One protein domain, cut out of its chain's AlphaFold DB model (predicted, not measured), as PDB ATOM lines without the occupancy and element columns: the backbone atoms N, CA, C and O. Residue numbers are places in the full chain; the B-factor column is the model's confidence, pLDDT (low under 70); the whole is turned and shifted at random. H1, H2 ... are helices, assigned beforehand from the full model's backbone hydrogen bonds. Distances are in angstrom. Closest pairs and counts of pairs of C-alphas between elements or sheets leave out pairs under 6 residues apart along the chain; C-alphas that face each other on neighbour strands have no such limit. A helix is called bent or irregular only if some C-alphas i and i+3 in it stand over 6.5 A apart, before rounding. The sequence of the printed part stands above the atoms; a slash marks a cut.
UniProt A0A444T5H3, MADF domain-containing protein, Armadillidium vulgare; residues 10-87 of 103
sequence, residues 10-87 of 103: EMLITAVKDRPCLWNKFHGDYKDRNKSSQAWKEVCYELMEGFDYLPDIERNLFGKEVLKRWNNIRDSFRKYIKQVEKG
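This is residues 10 to 87 of the 103 residues of the protein "MADF domain-containing protein" of Armadillidium vulgare (UniProt A0A444T5H3). One long helix, H4, makes the longest axis, and two shorter helices, H1 and H3, side by side and running opposite ways, stand crosswise to it on one side. The short helix H2 and the loop of residues 18 to 27 sit at the end of that pair away from H4, while residues 75 to 87, of which 75 to 84 belong to H4, stick out as a free arm. The printed part has 78 residues with four named helices, in the order H1, H2, H3, H4, and no named strand; the class is all helix. The whole is only just loose, close to compact, with a radius of gyration of the C-alphas of 14.2 A, and its elongated outline spans 49 by 25 by 18 A.

H4, residues 56 to 84, is the longest helix, 41.9 A from C-alpha 56 at (188.624, 147.490, 133.710) to C-alpha 84 at (160.311, 178.315, 135.620). H3, residues 33 to 47, measures 21.0 A. H1, residues 10 to 17, begins with C-alpha 10 at (164.890, 156.301, 136.764) and measures 10.6 A. H2, residues 28 to 31, is irregular: its first and last C-alphas are 7.2 A apart.

H4 touches H3, with residues 62 to 66 of H4 and 40 to 44 of H3 alone; the closest C-alphas are those of Cys 44 and Gly 63, 6.5 A apart. Their lines are about perpendicular, at 83 degrees. H4 only just touches H1, with 3 pairs of C-alphas within 8 A and with residues 66 to 70 of H4 alone; the closest C-alphas, those of Leu 12 and Trp 70, are 7.4 A apart. These two lines are about perpendicular, at 84 degrees. H1 and H3 touch, with residues 43 to 47 of H3 alone, and the C-alphas of Ala 15 and Val 43 come closest at 5.7 A. They run opposite ways at a shallow tilt of 25 degrees. H2 and H3 touch only at the corner by their link, and only just, with 3 pairs of C-alphas within 8 A; the closest are those of Asp 29 and Lys 35, 6.4 A apart. H2 is apart from H4 and from H1. In H1, H3 and H4 every O i to N i+4 pair is within hydrogen-bond range; H2 is too short for such a pair, and its one O i to N i+3 pair is not within range.

The two C-alphas farthest apart are those of Tyr 53 and Gly 87, at 48.8 A. Without the stretch that stands free, the body of 65 residues spans 35 by 24 by 16 A. The printed part has no cut. The link from H2 to H3 is tight, those from H1 to H2 and from H3 to H4 are short, and no link is long. The mean pLDDT of the printed part is 90.9, and no printed residue is under 70.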
ATOM      1  N   GLU A  10     165.629 156.306 135.494       89.00
ATOM      2  CA  GLU A  10     164.890 156.301 136.764       89.00
ATOM      3  C   GLU A  10     165.727 155.641 137.869       89.00
ATOM      4  O   GLU A  10     165.844 156.192 138.967       89.00
ATOM      5  N   MET A  11     166.410 154.537 137.545       91.69
ATOM      6  CA  MET A  11     167.356 153.896 138.465       91.69
ATOM      7  C   MET A  11     168.539 154.812 138.783       91.69
ATOM      8  O   MET A  11     168.886 154.967 139.946       91.69
ATOM      9  N   LEU A  12     169.116 155.484 137.776       93.56
ATOM     10  CA  LEU A  12     170.240 156.403 137.985       93.56
ATOM     11  C   LEU A  12     169.863 157.557 138.910       93.56
ATOM     12  O   LEU A  12     170.644 157.918 139.784       93.56
ATOM     13  N   ILE A  13     168.686 158.152 138.707       91.38
ATOM     14  CA  ILE A  13     168.220 159.230 139.577       91.38
ATOM     15  C   ILE A  13     168.118 158.704 141.005       91.38
ATOM     16  O   ILE A  13     168.731 159.300 141.880       91.38
ATOM     17  N   THR A  14     167.422 157.585 141.217       92.06
ATOM     18  CA  THR A  14     167.222 156.981 142.545       92.06
ATOM     19  C   THR A  14     168.554 156.681 143.236       92.06
ATOM     20  O   THR A  14     168.826 157.234 144.297       92.06
ATOM     21  N   ALA A  15     169.453 155.956 142.566       94.31
ATOM     22  CA  ALA A  15     170.770 155.600 143.089       94.31
ATOM     23  C   ALA A  15     171.627 156.823 143.463       94.31
ATOM     24  O   ALA A  15     172.383 156.798 144.438       94.31
ATOM     25  N   VAL A  16     171.534 157.916 142.695       94.25
ATOM     26  CA  VAL A  16     172.243 159.161 143.021       94.25
ATOM     27  C   VAL A  16     171.559 159.906 144.168       94.25
ATOM     28  O   VAL A  16     172.266 160.456 145.011       94.25
ATOM     29  N   LYS A  17     170.217 159.916 144.244       91.38
ATOM     30  CA  LYS A  17     169.477 160.546 145.354       91.38
ATOM     31  C   LYS A  17     169.912 159.974 146.702       91.38
ATOM     32  O   LYS A  17     170.203 160.754 147.608       91.38
ATOM     33  N   ASP A  18     170.055 158.655 146.774       93.94
ATOM     34  CA  ASP A  18     170.426 157.915 147.986       93.94
ATOM     35  C   ASP A  18     171.864 158.191 148.460       93.94
ATOM     36  O   ASP A  18     172.256 157.797 149.557       93.94
ATOM     37  N   ARG A  19     172.663 158.916 147.662       94.75
ATOM     38  CA  ARG A  19     174.067 159.246 147.945       94.75
ATOM     39  C   ARG A  19     174.288 160.762 147.953       94.75
ATOM     40  O   ARG A  19     174.795 161.321 146.976       94.75
ATOM     41  N   PRO A  20     173.973 161.456 149.066       93.25
ATOM     42  CA  PRO A  20     174.078 162.913 149.166       93.25
ATOM     43  C   PRO A  20     175.459 163.477 148.825       93.25
ATOM     44  O   PRO A  20     175.546 164.575 148.282       93.25
ATOM     45  N   CYS A  21     176.542 162.727 149.051       94.81
ATOM     46  CA  CYS A  21     177.892 163.148 148.667       94.81
ATOM     47  C   CYS A  21     178.053 163.419 147.157       94.81
ATOM     48  O   CYS A  21     178.975 164.126 146.767       94.81
ATOM     49  N   LEU A  22     177.162 162.901 146.302       94.06
ATOM     50  CA  LEU A  22     177.206 163.100 144.849       94.06
ATOM     51  C   LEU A  22     176.508 164.381 144.367       94.06
ATOM     52  O   LEU A  22     176.799 164.859 143.265       94.06
ATOM     53  N   TRP A  23     175.573 164.929 145.146       90.75
ATOM     54  CA  TRP A  23     174.701 166.015 144.679       90.75
ATOM     55  C   TRP A  23     174.470 167.135 145.696       90.75
ATOM     56  O   TRP A  23     174.299 168.281 145.282       90.75
ATOM     57  N   ASN A  24     174.492 166.838 146.995       89.69
ATOM     58  CA  ASN A  24     174.225 167.798 148.057       89.69
ATOM     59  C   ASN A  24     175.521 168.512 148.455       89.69
ATOM     60  O   ASN A  24     176.370 167.949 149.144       89.69
ATOM     61  N   LYS A  25     175.657 169.784 148.070       88.88
ATOM     62  CA  LYS A  25     176.856 170.597 148.349       88.88
ATOM     63  C   LYS A  25     177.056 170.933 149.831       88.88
ATOM     64  O   LYS A  25     178.146 171.363 150.207       88.88
ATOM     65  N   PHE A  26     176.004 170.801 150.636       90.75
ATOM     66  CA  PHE A  26     176.023 171.017 152.080       90.75
ATOM     67  C   PHE A  26     176.344 169.734 152.855       90.75
ATOM     68  O   PHE A  26     176.592 169.795 154.056       90.75
ATOM     69  N   HIS A  27     176.376 168.578 152.184       90.81
ATOM     70  CA  HIS A  27     176.825 167.335 152.791       90.81
ATOM     71  C   HIS A  27     178.334 167.396 153.072       90.81
ATOM     72  O   HIS A  27     179.113 167.790 152.201       90.81
ATOM     73  N   GLY A  28     178.762 166.973 154.267       93.56
ATOM     74  CA  GLY A  28     180.172 167.037 154.683       93.56
ATOM     75  C   GLY A  28     181.123 166.332 153.710       93.56
ATOM     76  O   GLY A  28     182.176 166.866 153.367       93.56
ATOM     77  N   ASP A  29     180.690 165.194 153.163       94.38
ATOM     78  CA  ASP A  29     181.496 164.388 152.238       94.38
ATOM     79  C   ASP A  29     181.475 164.887 150.782       94.38
ATOM     80  O   ASP A  29     182.138 164.308 149.927       94.38
ATOM     81  N   TYR A  30     180.742 165.957 150.454       91.00
ATOM     82  CA  TYR A  30     180.628 166.436 149.067       91.00
ATOM     83  C   TYR A  30     181.977 166.849 148.456       91.00
ATOM     84  O   TYR A  30     182.205 166.721 147.253       91.00
ATOM     85  N   LYS A  31     182.894 167.364 149.282       92.75
ATOM     86  CA  LYS A  31     184.249 167.743 148.847       92.75
ATOM     87  C   LYS A  31     185.248 166.585 148.929       92.75
ATOM     88  O   LYS A  31     186.372 166.733 148.446       92.75
ATOM     89  N   ASP A  32     184.855 165.450 149.503       95.88
ATOM     90  CA  ASP A  32     185.699 164.267 149.607       95.88
ATOM     91  C   ASP A  32     185.647 163.476 148.291       95.88
ATOM     92  O   ASP A  32     184.646 162.856 147.913       95.88
ATOM     93  N   ARG A  33     186.770 163.506 147.567       94.12
ATOM     94  CA  ARG A  33     186.920 162.819 146.279       94.12
ATOM     95  C   ARG A  33     186.916 161.300 146.418       94.12
ATOM     96  O   ARG A  33     186.462 160.628 145.495       94.12
ATOM     97  N   ASN A  34     187.387 160.765 147.541       96.06
ATOM     98  CA  ASN A  34     187.404 159.327 147.789       96.06
ATOM     99  C   ASN A  34     185.980 158.829 148.033       96.06
ATOM    100  O   ASN A  34     185.550 157.877 147.384       96.06
ATOM    101  N   LYS A  35     185.218 159.529 148.882       96.06
ATOM    102  CA  LYS A  35     183.793 159.243 149.121       96.06
ATOM    103  C   LYS A  35     182.972 159.373 147.845       96.06
ATOM    104  O   LYS A  35     182.209 158.474 147.512       96.06
ATOM    105  N   SER A  36     183.196 160.444 147.084       94.50
ATOM    106  CA  SER A  36     182.526 160.651 145.799       94.50
ATOM    107  C   SER A  36     182.851 159.544 144.794       94.50
ATOM    108  O   SER A  36     181.960 159.041 144.117       94.50
ATOM    109  N   SER A  37     184.122 159.136 144.692       94.38
ATOM    110  CA  SER A  37     184.529 158.050 143.794       94.38
ATOM    111  C   SER A  37     183.914 156.714 144.204       94.38
ATOM    112  O   SER A  37     183.455 155.977 143.333       94.38
ATOM    113  N   GLN A  38     183.873 156.420 145.503       95.81
ATOM    114  CA  GLN A  38     183.257 155.207 146.028       95.81
ATOM    115  C   GLN A  38     181.749 155.181 145.758       95.81
ATOM    116  O   GLN A  38     181.244 154.209 145.204       95.81
ATOM    117  N   ALA A  39     181.054 156.284 146.029       96.94
ATOM    118  CA  ALA A  39     179.631 156.423 145.752       96.94
ATOM    119  C   ALA A  39     179.303 156.223 144.260       96.94
ATOM    120  O   ALA A  39     178.328 155.556 143.928       96.94
ATOM    121  N   TRP A  40     180.135 156.721 143.338       96.19
ATOM    122  CA  TRP A  40     179.943 156.456 141.905       96.19
ATOM    123  C   TRP A  40     180.142 154.989 141.518       96.19
ATOM    124  O   TRP A  40     179.454 154.513 140.613       96.19
ATOM    125  N   LYS A  41     181.057 154.268 142.177       94.19
ATOM    126  CA  LYS A  41     181.213 152.821 141.958       94.19
ATOM    127  C   LYS A  41     179.959 152.074 142.394       94.19
ATOM    128  O   LYS A  41     179.448 151.276 141.623       94.19
ATOM    129  N   GLU A  42     179.431 152.390 143.572       95.38
ATOM    130  CA  GLU A  42     178.176 151.821 144.078       95.38
ATOM    131  C   GLU A  42     176.991 152.090 143.149       95.38
ATOM    132  O   GLU A  42     176.244 151.171 142.832       95.38
ATOM    133  N   VAL A  43     176.876 153.310 142.613       96.25
ATOM    134  CA  VAL A  43     175.877 153.616 141.578       96.25
ATOM    135  C   VAL A  43     176.064 152.724 140.346       96.25
ATOM    136  O   VAL A  43     175.084 152.243 139.791       96.25
ATOM    137  N   CYS A  44     177.298 152.467 139.900       94.31
ATOM    138  CA  CYS A  44     177.527 151.566 138.765       94.31
ATOM    139  C   CYS A  44     177.117 150.117 139.079       94.31
ATOM    140  O   CYS A  44     176.535 149.470 138.210       94.31
ATOM    141  N   TYR A  45     177.362 149.641 140.304       93.44
ATOM    142  CA  TYR A  45     176.923 148.319 140.765       93.44
ATOM    143  C   TYR A  45     175.401 148.168 140.764       93.44
ATOM    144  O   TYR A  45     174.887 147.146 140.324       93.44
ATOM    145  N   GLU A  46     174.674 149.196 141.198       93.94
ATOM    146  CA  GLU A  46     173.207 149.177 141.210       93.94
ATOM    147  C   GLU A  46     172.588 149.255 139.811       93.94
ATOM    148  O   GLU A  46     171.474 148.782 139.590       93.94
ATOM    149  N   LEU A  47     173.287 149.869 138.854       92.25
ATOM    150  CA  LEU A  47     172.775 150.076 137.498       92.25
ATOM    151  C   LEU A  47     173.037 148.914 136.548       92.25
ATOM    152  O   LEU A  47     172.395 148.842 135.498       92.25
ATOM    153  N   MET A  48     174.001 148.055 136.864       88.81
ATOM    154  CA  MET A  48     174.411 146.963 135.996       88.81
ATOM    155  C   MET A  48     174.789 145.743 136.825       88.81
ATOM    156  O   MET A  48     175.838 145.697 137.469       88.81
ATOM    157  N   GLU A  49     173.950 144.715 136.739       87.88
ATOM    158  CA  GLU A  49     174.279 143.404 137.281       87.88
ATOM    159  C   GLU A  49     175.566 142.874 136.641       87.88
ATOM    160  O   GLU A  49     175.787 142.986 135.433       87.88
ATOM    161  N   GLY A  50     176.441 142.309 137.469       85.62
ATOM    162  CA  GLY A  50     177.714 141.762 137.016       85.62
ATOM    163  C   GLY A  50     178.776 142.801 136.647       85.62
ATOM    164  O   GLY A  50     179.791 142.429 136.063       85.62
ATOM    165  N   PHE A  51     178.601 144.074 137.031       86.62
ATOM    166  CA  PHE A  51     179.613 145.120 136.840       86.62
ATOM    167  C   PHE A  51     181.000 144.731 137.397       86.62
ATOM    168  O   PHE A  51     182.014 145.109 136.815       86.62
ATOM    169  N   ASP A  52     181.067 143.928 138.467       85.88
ATOM    170  CA  ASP A  52     182.322 143.405 139.039       85.88
ATOM    171  C   ASP A  52     183.106 142.475 138.113       85.88
ATOM    172  O   ASP A  52     184.333 142.424 138.187       85.88
ATOM    173  N   TYR A  53     182.408 141.741 137.246       90.44
ATOM    174  CA  TYR A  53     183.018 140.761 136.348       90.44
ATOM    175  C   TYR A  53     183.494 141.389 135.037       90.44
ATOM    176  O   TYR A  53     184.135 140.718 134.227       90.44
ATOM    177  N   LEU A  54     183.189 142.670 134.816       88.12
ATOM    178  CA  LEU A  54     183.611 143.375 133.619       88.12
ATOM    179  C   LEU A  54     185.108 143.717 133.663       88.12
ATOM    180  O   LEU A  54     185.629 144.131 134.705       88.12
ATOM    181  N   PRO A  55     185.801 143.657 132.511       92.88
ATOM    182  CA  PRO A  55     187.154 144.180 132.384       92.88
ATOM    183  C   PRO A  55     187.230 145.661 132.773       92.88
ATOM    184  O   PRO A  55     186.306 146.433 132.523       92.88
ATOM    185  N   ASP A  56     188.375 146.098 133.299       90.38
ATOM    186  CA  ASP A  56     188.624 147.490 133.710       90.38
ATOM    187  C   ASP A  56     188.251 148.514 132.635       90.38
ATOM    188  O   ASP A  56     187.696 149.573 132.931       90.38
ATOM    189  N   ILE A  57     188.538 148.197 131.372       91.75
ATOM    190  CA  ILE A  57     188.227 149.059 130.230       91.75
ATOM    191  C   ILE A  57     186.711 149.257 130.108       91.75
ATOM    192  O   ILE A  57     186.251 150.390 129.969       91.75
ATOM    193  N   GLU A  58     185.934 148.180 130.206       90.94
ATOM    194  CA  GLU A  58     184.475 148.222 130.100       90.94
ATOM    195  C   GLU A  58     183.843 148.896 131.319       90.94
ATOM    196  O   GLU A  58     182.973 149.754 131.156       90.94
ATOM    197  N   ARG A  59     184.359 148.624 132.526       90.81
ATOM    198  CA  ARG A  59     183.933 149.312 133.756       90.81
ATOM    199  C   ARG A  59     184.126 150.820 133.657       90.81
ATOM    200  O   ARG A  59     183.225 151.597 133.973       90.81
ATOM    201  N   ASN A  60     185.284 151.242 133.153       91.19
ATOM    202  CA  ASN A  60     185.597 152.652 132.945       91.19
ATOM    203  C   ASN A  60     184.710 153.298 131.870       91.19
ATOM    204  O   ASN A  60     184.313 154.456 132.020       91.19
ATOM    205  N   LEU A  61     184.394 152.582 130.786       92.50
ATOM    206  CA  LEU A  61     183.478 153.069 129.750       92.50
ATOM    207  C   LEU A  61     182.057 153.235 130.292       92.50
ATOM    208  O   LEU A  61     181.442 154.279 130.068       92.50
ATOM    209  N   PHE A  62     181.565 152.262 131.058       92.75
ATOM    210  CA  PHE A  62     180.250 152.346 131.680       92.75
ATOM    211  C   PHE A  62     180.166 153.498 132.682       92.75
ATOM    212  O   PHE A  62     179.265 154.329 132.578       92.75
ATOM    213  N   GLY A  63     181.154 153.634 133.575       93.75
ATOM    214  CA  GLY A  63     181.213 154.749 134.522       93.75
ATOM    215  C   GLY A  63     181.201 156.118 133.830       93.75
ATOM    216  O   GLY A  63     180.521 157.044 134.277       93.75
ATOM    217  N   LYS A  64     181.880 156.254 132.680       93.31
ATOM    218  CA  LYS A  64     181.821 157.477 131.861       93.31
ATOM    219  C   LYS A  64     180.423 157.740 131.302       93.31
ATOM    220  O   LYS A  64     179.982 158.891 131.324       93.31
ATOM    221  N   GLU A  65     179.720 156.718 130.817       93.56
ATOM    222  CA  GLU A  65     178.363 156.887 130.288       93.56
ATOM    223  C   GLU A  65     177.355 157.210 131.402       93.56
ATOM    224  O   GLU A  65     176.522 158.100 131.227       93.56
ATOM    225  N   VAL A  66     177.496 156.596 132.583       94.81
ATOM    226  CA  VAL A  66     176.726 156.930 133.796       94.81
ATOM    227  C   VAL A  66     176.897 158.406 134.162       94.81
ATOM    228  O   VAL A  66     175.910 159.141 134.271       94.81
ATOM    229  N   LEU A  67     178.141 158.884 134.268       93.94
ATOM    230  CA  LEU A  67     178.440 160.284 134.584       93.94
ATOM    231  C   LEU A  67     177.895 161.247 133.525       93.94
ATOM    232  O   LEU A  67     177.311 162.282 133.851       93.94
ATOM    233  N   LYS A  68     178.070 160.921 132.242       93.38
ATOM    234  CA  LYS A  68     177.537 161.711 131.127       93.38
ATOM    235  C   LYS A  68     176.012 161.785 131.183       93.38
ATOM    236  O   LYS A  68     175.450 162.870 131.019       93.38
ATOM    237  N   ARG A  69     175.334 160.666 131.460       91.94
ATOM    238  CA  ARG A  69     173.876 160.622 131.611       91.94
ATOM    239  C   ARG A  69     173.420 161.484 132.785       91.94
ATOM    240  O   ARG A  69     172.520 162.302 132.600       91.94
ATOM    241  N   TRP A  70     174.073 161.370 133.942       93.81
ATOM    242  CA  TRP A  70     173.781 162.194 135.117       93.81
ATOM    243  C   TRP A  70     173.959 163.691 134.839       93.81
ATOM    244  O   TRP A  70     173.069 164.491 135.133       93.81
ATOM    245  N   ASN A  71     175.067 164.079 134.204       91.88
ATOM    246  CA  ASN A  71     175.314 165.472 133.829       91.88
ATOM    247  C   ASN A  71     174.216 166.013 132.905       91.88
ATOM    248  O   ASN A  71     173.683 167.090 133.164       91.88
ATOM    249  N   ASN A  72     173.799 165.240 131.897       90.06
ATOM    250  CA  ASN A  72     172.709 165.630 131.001       90.06
ATOM    251  C   ASN A  72     171.376 165.833 131.742       90.06
ATOM    252  O   ASN A  72     170.646 166.782 131.440       90.06
ATOM    253  N   ILE A  73     171.053 164.966 132.709       89.56
ATOM    254  CA  ILE A  73     169.858 165.089 133.561       89.56
ATOM    255  C   ILE A  73     169.937 166.384 134.375       89.56
ATOM    256  O   ILE A  73     169.031 167.219 134.300       89.56
ATOM    257  N   ARG A  74     171.049 166.587 135.091       88.69
ATOM    258  CA  ARG A  74     171.280 167.752 135.950       88.69
ATOM    259  C   ARG A  74     171.240 169.064 135.170       88.69
ATOM    260  O   ARG A  74     170.613 170.024 135.611       88.69
ATOM    261  N   ASP A  75     171.869 169.115 134.002       88.00
ATOM    262  CA  ASP A  75     171.886 170.309 133.156       88.00
ATOM    263  C   ASP A  75     170.508 170.612 132.569       88.00
ATOM    264  O   ASP A  75     170.092 171.774 132.521       88.00
ATOM    265  N   SER A  76     169.768 169.576 132.167       85.00
ATOM    266  CA  SER A  76     168.383 169.725 131.713       85.00
ATOM    267  C   SER A  76     167.492 170.270 132.829       85.00
ATOM    268  O   SER A  76     166.684 171.163 132.582       85.00
ATOM    269  N   PHE A  77     167.682 169.799 134.065       84.06
ATOM    270  CA  PHE A  77     166.935 170.293 135.218       84.06
ATOM    271  C   PHE A  77     167.293 171.734 135.584       84.06
ATOM    272  O   PHE A  77     166.409 172.567 135.743       84.06
ATOM    273  N   ARG A  78     168.583 172.082 135.613       84.88
ATOM    274  CA  ARG A  78     169.030 173.468 135.837       84.88
ATOM    275  C   ARG A  78     168.446 174.432 134.807       84.88
ATOM    276  O   ARG A  78     168.058 175.545 135.153       84.88
ATOM    277  N   LYS A  79     168.380 174.020 133.536       84.75
ATOM    278  CA  LYS A  79     167.718 174.800 132.480       84.75
ATOM    279  C   LYS A  79     166.222 174.935 132.741       84.75
ATOM    280  O   LYS A  79     165.696 176.023 132.551       84.75
ATOM    281  N   TYR A  80     165.558 173.865 133.174       83.19
ATOM    282  CA  TYR A  80     164.145 173.892 133.543       83.19
ATOM    283  C   TYR A  80     163.878 174.893 134.676       83.19
ATOM    284  O   TYR A  80     163.083 175.806 134.472       83.19
ATOM    285  N   ILE A  81     164.609 174.811 135.793       82.81
ATOM    286  CA  ILE A  81     164.462 175.731 136.935       82.81
ATOM    287  C   ILE A  81     164.614 177.191 136.493       82.81
ATOM    288  O   ILE A  81     163.722 177.997 136.731       82.81
ATOM    289  N   LYS A  82     165.660 177.511 135.721       84.25
ATOM    290  CA  LYS A  82     165.869 178.870 135.187       84.25
ATOM    291  C   LYS A  82     164.739 179.378 134.290       84.25
ATOM    292  O   LYS A  82     164.616 180.582 134.089       84.25
ATOM    293  N   GLN A  83     163.984 178.491 133.647       83.44
ATOM    294  CA  GLN A  83     162.863 178.878 132.787       83.44
ATOM    295  C   GLN A  83     161.572 179.019 133.599       83.44
ATOM    296  O   GLN A  83     160.791 179.922 133.310       83.44
ATOM    297  N   VAL A  84     161.394 178.191 134.633       81.38
ATOM    298  CA  VAL A  84     160.311 178.315 135.620       81.38
ATOM    299  C   VAL A  84     160.441 179.622 136.403       81.38
ATOM    300  O   VAL A  84     159.471 180.365 136.483       81.38
ATOM    301  N   GLU A  85     161.643 179.974 136.874       80.12
ATOM    302  CA  GLU A  85     161.936 181.274 137.512       80.12
ATOM    303  C   GLU A  85     161.582 182.466 136.607       80.12
ATOM    304  O   GLU A  85     161.232 183.542 137.080       80.12
ATOM    305  N   LYS A  86     161.645 182.271 135.285       83.56
ATOM    306  CA  LYS A  86     161.269 183.266 134.270       83.56
ATOM    307  C   LYS A  86     159.789 183.204 133.873       83.56
ATOM    308  O   LYS A  86     159.415 183.811 132.873       83.56
ATOM    309  N   GLY A  87     158.964 182.448 134.599       75.88
ATOM    310  CA  GLY A  87     157.522 182.335 134.370       75.88
ATOM    311  C   GLY A  87     157.123 181.549 133.117       75.88
ATOM    312  O   GLY A  87     156.009 181.716 132.628       75.88
TER     313      GLY A  87